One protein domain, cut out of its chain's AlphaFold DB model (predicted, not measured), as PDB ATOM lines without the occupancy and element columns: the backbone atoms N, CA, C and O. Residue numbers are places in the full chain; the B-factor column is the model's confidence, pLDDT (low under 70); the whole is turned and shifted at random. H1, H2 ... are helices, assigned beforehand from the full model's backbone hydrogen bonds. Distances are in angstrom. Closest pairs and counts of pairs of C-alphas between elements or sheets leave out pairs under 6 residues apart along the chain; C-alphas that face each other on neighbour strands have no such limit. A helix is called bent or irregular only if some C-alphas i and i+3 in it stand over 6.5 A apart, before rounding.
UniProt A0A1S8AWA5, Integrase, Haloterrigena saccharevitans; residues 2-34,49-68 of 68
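What this domain is: This is residues 2 to 34 and 49 to 68 of the 68 residues of the protein "Integrase" of Haloterrigena saccharevitans (UniProt A0A1S8AWA5). A short helical hairpin, H1 folding back into H2, has a third helix, H3, set crosswise to H2 and apart from H1, the centres of the three helices making a triangle with H2 at the corner between H1 and H3. H1 is the longest of the three, and residues 63 to 68 continue past H3 as a tail with no named element. The printed part has 53 residues with three named helices, in the order H1, H2, H3, and no named strand; the class is all helix. The whole is compact, with a radius of gyration of the C-alphas of 11.4 A and spans of 32 by 27 by 19 A.

How they stand to each other: Start with H1, residues 3 to 17, and go through a tight link to H2, residues 22 to 29. The two form a helical hairpin and touch: their closest C-alphas, those of Trp 14 and Ile 25, are 6.8 A apart. They run opposite ways at a steep tilt of 39 degrees. Beyond the cut look for H3, residues 52 to 62, which only just touches H2, with 3 pairs of C-alphas within 8 A. Their closest C-alphas, those of Leu 24 and Ile 55, are 6.9 A apart, and their lines are about perpendicular at 84 degrees. H1 and H3 are apart. In H1 and H2 every O i to N i+4 pair is within hydrogen-bond range; in H3, 5 of 7 are.

Where its parts are: Find C-alpha 3 at (-23.585, -30.898, 19.290); from there H1 runs 20.8 A to C-alpha 17. H2 spans 10.5 A. H3 runs 15.0 A to C-alpha 62 at (-26.311, -9.552, 13.562), and is irregular: C-alphas 54 and 57 are 7.5 A apart.

The domain as a whole: The two C-alphas farthest apart, those of Ala 34 and Val 68, are 36.7 A apart. Residues 35 to 48 are not printed, and C-alphas 34 and 49 are 11.9 A apart across the cut. In the B-factor column, pLDDT is under 70 at residues 2 to 3, 32 to 34, 49 to 50 and 67 to 68.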
ATOM      1  N   THR A   2     -19.378 -30.221  21.592       57.16
ATOM      2  CA  THR A   2     -20.485 -31.191  21.565       57.16
ATOM      3  C   THR A   2     -21.670 -30.557  20.841       57.16
ATOM      4  O   THR A   2     -21.923 -29.364  21.008       57.16
ATOM      5  N   SER A   3     -22.394 -31.342  20.042       68.44
ATOM      6  CA  SER A   3     -23.585 -30.898  19.290       68.44
ATOM      7  C   SER A   3     -24.558 -30.061  20.152       68.44
ATOM      8  O   SER A   3     -25.096 -29.045  19.709       68.44
ATOM      9  N   HIS A   4     -24.675 -30.393  21.443       78.31
ATOM     10  CA  HIS A   4     -25.514 -29.678  22.405       78.31
ATOM     11  C   HIS A   4     -25.026 -28.256  22.752       78.31
ATOM     12  O   HIS A   4     -25.842 -27.347  22.900       78.31
ATOM     13  N   TYR A   5     -23.708 -28.033  22.857       86.31
ATOM     14  CA  TYR A   5     -23.156 -26.715  23.194       86.31
ATOM     15  C   TYR A   5     -23.430 -25.691  22.089       86.31
ATOM     16  O   TYR A   5     -23.866 -24.579  22.380       86.31
ATOM     17  N   GLY A   6     -23.233 -26.078  20.823       85.88
ATOM     18  CA  GLY A   6     -23.506 -25.203  19.679       85.88
ATOM     19  C   GLY A   6     -24.975 -24.786  19.629       85.88
ATOM     20  O   GLY A   6     -25.283 -23.596  19.560       85.88
ATOM     21  N   ARG A   7     -25.887 -25.756  19.784       86.50
ATOM     22  CA  ARG A   7     -27.333 -25.504  19.838       86.50
ATOM     23  C   ARG A   7     -27.723 -24.578  20.992       86.50
ATOM     24  O   ARG A   7     -28.539 -23.673  20.802       86.50
ATOM     25  N   HIS A   8     -27.144 -24.787  22.174       91.06
ATOM     26  CA  HIS A   8     -27.386 -23.940  23.340       91.06
ATOM     27  C   HIS A   8     -26.888 -22.510  23.099       91.06
ATOM     28  O   HIS A   8     -27.674 -21.573  23.198       91.06
ATOM     29  N   ARG A   9     -25.622 -22.338  22.685       91.44
ATOM     30  CA  ARG A   9     -25.026 -21.017  22.424       91.44
ATOM     31  C   ARG A   9     -25.798 -20.239  21.364       91.44
ATOM     32  O   ARG A   9     -26.035 -19.050  21.569       91.44
ATOM     33  N   PHE A  10     -26.207 -20.907  20.284       91.38
ATOM     34  CA  PHE A  10     -27.030 -20.326  19.223       91.38
ATOM     35  C   PHE A  10     -28.368 -19.817  19.765       91.38
ATOM     36  O   PHE A  10     -28.768 -18.688  19.498       91.38
ATOM     37  N   THR A  11     -29.042 -20.636  20.574       91.56
ATOM     38  CA  THR A  11     -30.347 -20.282  21.145       91.56
ATOM     39  C   THR A  11     -30.225 -19.124  22.134       91.56
ATOM     40  O   THR A  11     -31.018 -18.189  22.068       91.56
ATOM     41  N   THR A  12     -29.224 -19.148  23.021       93.31
ATOM     42  CA  THR A  12     -28.957 -18.052  23.964       93.31
ATOM     43  C   THR A  12     -28.664 -16.753  23.228       93.31
ATOM     44  O   THR A  12     -29.236 -15.730  23.578       93.31
ATOM     45  N   TYR A  13     -27.833 -16.799  22.186       93.56
ATOM     46  CA  TYR A  13     -27.490 -15.617  21.402       93.56
ATOM     47  C   TYR A  13     -28.735 -14.933  20.835       93.56
ATOM     48  O   TYR A  13     -29.027 -13.784  21.154       93.56
ATOM     49  N   TRP A  14     -29.523 -15.667  20.050       93.06
ATOM     50  CA  TRP A  14     -30.669 -15.074  19.374       93.06
ATOM     51  C   TRP A  14     -31.803 -14.708  20.324       93.06
ATOM     52  O   TRP A  14     -32.477 -13.711  20.096       93.06
ATOM     53  N   ARG A  15     -32.014 -15.484  21.395       92.69
ATOM     54  CA  ARG A  15     -33.117 -15.226  22.325       92.69
ATOM     55  C   ARG A  15     -32.794 -14.160  23.364       92.69
ATOM     56  O   ARG A  15     -33.666 -13.368  23.681       92.69
ATOM     57  N   VAL A  16     -31.601 -14.205  23.950       93.06
ATOM     58  CA  VAL A  16     -31.242 -13.375  25.111       93.06
ATOM     59  C   VAL A  16     -30.486 -12.129  24.677       93.06
ATOM     60  O   VAL A  16     -30.760 -11.053  25.188       93.06
ATOM     61  N   GLU A  17     -29.548 -12.258  23.739       92.62
ATOM     62  CA  GLU A  17     -28.700 -11.131  23.330       92.62
ATOM     63  C   GLU A  17     -29.338 -10.304  22.206       92.62
ATOM     64  O   GLU A  17     -29.138  -9.096  22.163       92.62
ATOM     65  N   GLN A  18     -30.094 -10.938  21.301       91.19
ATOM     66  CA  GLN A  18     -30.708 -10.276  20.135       91.19
ATOM     67  C   GLN A  18     -32.238 -10.127  20.222       91.19
ATOM     68  O   GLN A  18     -32.838  -9.590  19.293       91.19
ATOM     69  N   ASP A  19     -32.848 -10.618  21.308       91.50
ATOM     70  CA  ASP A  19     -34.293 -10.578  21.604       91.50
ATOM     71  C   ASP A  19     -35.211 -11.023  20.447       91.50
ATOM     72  O   ASP A  19     -36.286 -10.477  20.198       91.50
ATOM     73  N   LEU A  20     -34.792 -12.045  19.698       88.44
ATOM     74  CA  LEU A  20     -35.573 -12.545  18.576       88.44
ATOM     75  C   LEU A  20     -36.745 -13.419  19.054       88.44
ATOM     76  O   LEU A  20     -36.682 -14.119  20.078       88.44
ATOM     77  N   ASN A  21     -37.831 -13.403  18.278       88.50
ATOM     78  CA  ASN A  21     -38.988 -14.256  18.516       88.50
ATOM     79  C   ASN A  21     -38.608 -15.746  18.410       88.50
ATOM     80  O   ASN A  21     -37.822 -16.162  17.557       88.50
ATOM     81  N   ARG A  22     -39.207 -16.561  19.283       85.31
ATOM     82  CA  ARG A  22     -38.980 -18.006  19.374       85.31
ATOM     83  C   ARG A  22     -39.210 -18.752  18.055       85.31
ATOM     84  O   ARG A  22     -38.455 -19.683  17.786       85.31
ATOM     85  N   GLU A  23     -40.202 -18.372  17.256       82.88
ATOM     86  CA  GLU A  23     -40.522 -19.053  15.993       82.88
ATOM     87  C   GLU A  23     -39.429 -18.841  14.939       82.88
ATOM     88  O   GLU A  23     -38.971 -19.806  14.330       82.88
ATOM     89  N   LEU A  24     -38.879 -17.628  14.839       85.62
ATOM     90  CA  LEU A  24     -37.737 -17.342  13.962       85.62
ATOM     91  C   LEU A  24     -36.486 -18.123  14.394       85.62
ATOM     92  O   LEU A  24     -35.741 -18.638  13.563       85.62
ATOM     93  N   ILE A  25     -36.264 -18.272  15.704       88.69
ATOM     94  CA  ILE A  25     -35.144 -19.066  16.235       88.69
ATOM     95  C   ILE A  25     -35.313 -20.553  15.901       88.69
ATOM     96  O   ILE A  25     -34.330 -21.204  15.541       88.69
ATOM     97  N   LYS A  26     -36.531 -21.100  16.011       85.50
ATOM     98  CA  LYS A  26     -36.835 -22.484  15.609       85.50
ATOM     99  C   LYS A  26     -36.590 -22.690  14.116       85.50
ATOM    100  O   LYS A  26     -35.932 -23.665  13.757       85.50
ATOM    101  N   TYR A  27     -37.037 -21.747  13.282       85.38
ATOM    102  CA  TYR A  27     -36.794 -21.763  11.841       85.38
ATOM    103  C   TYR A  27     -35.298 -21.789  11.521       85.38
ATOM    104  O   TYR A  27     -34.827 -22.713  10.862       85.38
ATOM    105  N   MET A  28     -34.515 -20.844  12.059       86.31
ATOM    106  CA  MET A  28     -33.068 -20.795  11.810       86.31
ATOM    107  C   MET A  28     -32.326 -22.038  12.323       86.31
ATOM    108  O   MET A  28     -31.265 -22.388  11.809       86.31
ATOM    109  N   ARG A  29     -32.863 -22.712  13.346       86.88
ATOM    110  CA  ARG A  29     -32.316 -23.962  13.886       86.88
ATOM    111  C   ARG A  29     -32.712 -25.194  13.065       86.88
ATOM    112  O   ARG A  29     -32.164 -26.268  13.307       86.88
ATOM    113  N   GLY A  30     -33.649 -25.047  12.128       81.62
ATOM    114  CA  GLY A  30     -34.241 -26.155  11.390       81.62
ATOM    115  C   GLY A  30     -35.052 -27.090  12.285       81.62
ATOM    116  O   GLY A  30     -35.174 -28.271  11.969       81.62
ATOM    117  N   ASP A  31     -35.570 -26.602  13.421       81.44
ATOM    118  CA  ASP A  31     -36.520 -27.411  14.177       81.44
ATOM    119  C   ASP A  31     -37.766 -27.610  13.316       81.44
ATOM    120  O   ASP A  31     -38.264 -26.666  12.700       81.44
ATOM    121  N   THR A  32     -38.302 -28.826  13.313       61.16
ATOM    122  CA  THR A  32     -39.625 -29.069  12.747       61.16
ATOM    123  C   THR A  32     -40.608 -28.129  13.436       61.16
ATOM    124  O   THR A  32     -40.719 -28.149  14.666       61.16
ATOM    125  N   SER A  33     -41.300 -27.295  12.655       56.06
ATOM    126  CA  SER A  33     -42.473 -26.565  13.124       56.06
ATOM    127  C   SER A  33     -43.340 -27.575  13.866       56.06
ATOM    128  O   SER A  33     -43.661 -28.620  13.298       56.06
ATOM    129  N   ALA A  34     -43.636 -27.346  15.146       46.94
ATOM    130  CA  ALA A  34     -44.600 -28.190  15.844       46.94
ATOM    131  C   ALA A  34     -45.857 -28.223  14.962       46.94
ATOM    132  O   ALA A  34     -46.380 -27.169  14.625       46.94
ATOM    133  N   HIS A  49     -45.546 -18.886   7.843       54.94
ATOM    134  CA  HIS A  49     -44.281 -19.572   7.618       54.94
ATOM    135  C   HIS A  49     -43.192 -18.520   7.792       54.94
ATOM    136  O   HIS A  49     -43.205 -17.529   7.076       54.94
ATOM    137  N   SER A  50     -42.304 -18.680   8.771       60.50
ATOM    138  CA  SER A  50     -41.109 -17.849   8.803       60.50
ATOM    139  C   SER A  50     -40.365 -18.142   7.509       60.50
ATOM    140  O   SER A  50     -39.889 -19.260   7.308       60.50
ATOM    141  N   TYR A  51     -40.373 -17.190   6.588       70.19
ATOM    142  CA  TYR A  51     -39.653 -17.303   5.339       70.19
ATOM    143  C   TYR A  51     -38.229 -16.807   5.545       70.19
ATOM    144  O   TYR A  51     -37.885 -16.170   6.547       70.19
ATOM    145  N   TYR A  52     -37.373 -17.109   4.577       74.62
ATOM    146  CA  TYR A  52     -36.022 -16.581   4.594       74.62
ATOM    147  C   TYR A  52     -36.030 -15.040   4.625       74.62
ATOM    148  O   TYR A  52     -35.213 -14.455   5.334       74.62
ATOM    149  N   GLU A  53     -36.993 -14.384   3.963       80.88
ATOM    150  CA  GLU A  53     -37.122 -12.921   3.985       80.88
ATOM    151  C   GLU A  53     -37.373 -12.341   5.391       80.88
ATOM    152  O   GLU A  53     -36.913 -11.236   5.677       80.88
ATOM    153  N   ASP A  54     -38.024 -13.084   6.295       80.94
ATOM    154  CA  ASP A  54     -38.306 -12.624   7.665       80.94
ATOM    155  C   ASP A  54     -37.051 -12.596   8.550       80.94
ATOM    156  O   ASP A  54     -36.976 -11.841   9.523       80.94
ATOM    157  N   ILE A  55     -36.057 -13.433   8.229       84.75
ATOM    158  CA  ILE A  55     -34.801 -13.523   8.986       84.75
ATOM    159  C   ILE A  55     -33.629 -12.866   8.267       84.75
ATOM    160  O   ILE A  55     -32.678 -12.481   8.941       84.75
ATOM    161  N   GLU A  56     -33.666 -12.704   6.943       88.44
ATOM    162  CA  GLU A  56     -32.507 -12.285   6.147       88.44
ATOM    163  C   GLU A  56     -31.860 -10.978   6.638       88.44
ATOM    164  O   GLU A  56     -30.645 -10.991   6.878       88.44
ATOM    165  N   PRO A  57     -32.599  -9.868   6.842       89.88
ATOM    166  CA  PRO A  57     -31.978  -8.604   7.232       89.88
ATOM    167  C   PRO A  57     -31.296  -8.706   8.600       89.88
ATOM    168  O   PRO A  57     -30.134  -8.331   8.761       89.88
ATOM    169  N   VAL A  58     -32.005  -9.285   9.574       89.38
ATOM    170  CA  VAL A  58     -31.544  -9.432  10.962       89.38
ATOM    171  C   VAL A  58     -30.382 -10.415  11.047       89.38
ATOM    172  O   VAL A  58     -29.389 -10.156  11.727       89.38
ATOM    173  N   TYR A  59     -30.481 -11.534  10.333       87.69
ATOM    174  CA  TYR A  59     -29.446 -12.553  10.293       87.69
ATOM    175  C   TYR A  59     -28.157 -11.980   9.709       87.69
ATOM    176  O   TYR A  59     -27.117 -12.065  10.350       87.69
ATOM    177  N   ARG A  60     -28.206 -11.329   8.541       88.31
ATOM    178  CA  ARG A  60     -27.007 -10.751   7.906       88.31
ATOM    179  C   ARG A  60     -26.368  -9.634   8.730       88.31
ATOM    180  O   ARG A  60     -25.145  -9.513   8.742       88.31
ATOM    181  N   GLU A  61     -27.177  -8.818   9.397       90.44
ATOM    182  CA  GLU A  61     -26.683  -7.722  10.231       90.44
ATOM    183  C   GLU A  61     -25.982  -8.243  11.493       90.44
ATOM    184  O   GLU A  61     -24.893  -7.769  11.839       90.44
ATOM    185  N   ARG A  62     -26.612  -9.213  12.167       89.94
ATOM    186  CA  ARG A  62     -26.311  -9.552  13.562       89.94
ATOM    187  C   ARG A  62     -25.605 -10.886  13.734       89.94
ATOM    188  O   ARG A  62     -25.030 -11.102  14.787       89.94
ATOM    189  N   ILE A  63     -25.595 -11.778  12.741       88.19
ATOM    190  CA  ILE A  63     -24.866 -13.050  12.855       88.19
ATOM    191  C   ILE A  63     -23.408 -12.810  13.261       88.19
ATOM    192  O   ILE A  63     -22.802 -11.792  12.918       88.19
ATOM    193  N   PHE A  64     -22.834 -13.773  13.981       81.94
ATOM    194  CA  PHE A  64     -21.435 -13.739  14.380       81.94
ATOM    195  C   PHE A  64     -20.530 -13.463  13.177       81.94
ATOM    196  O   PHE A  64     -20.344 -14.313  12.303       81.94
ATOM    197  N   LYS A  65     -19.933 -12.272  13.158       79.50
ATOM    198  CA  LYS A  65     -18.901 -11.918  12.191       79.50
ATOM    199  C   LYS A  65     -17.608 -12.559  12.665       79.50
ATOM    200  O   LYS A  65     -16.914 -12.033  13.533       79.50
ATOM    201  N   LEU A  66     -17.326 -13.744  12.140       73.19
ATOM    202  CA  LEU A  66     -15.993 -14.321  12.217       73.19
ATOM    203  C   LEU A  66     -15.135 -13.419  11.331       73.19
ATOM    204  O   LEU A  66     -15.338 -13.405  10.125       73.19
ATOM    205  N   GLY A  67     -14.322 -12.555  11.939       64.38
ATOM    206  CA  GLY A  67     -13.547 -11.532  11.235       64.38
ATOM    207  C   GLY A  67     -12.449 -12.140  10.365       64.38
ATOM    208  O   GLY A  67     -11.289 -12.140  10.769       64.38
ATOM    209  N   VAL A  68     -12.840 -12.669   9.208       57.53
ATOM    210  CA  VAL A  68     -11.978 -13.147   8.121       57.53
ATOM    211  C   VAL A  68     -12.109 -12.230   6.921       57.53
ATOM    212  O   VAL A  68     -13.249 -11.793   6.643       57.53
TER     213      VAL A  68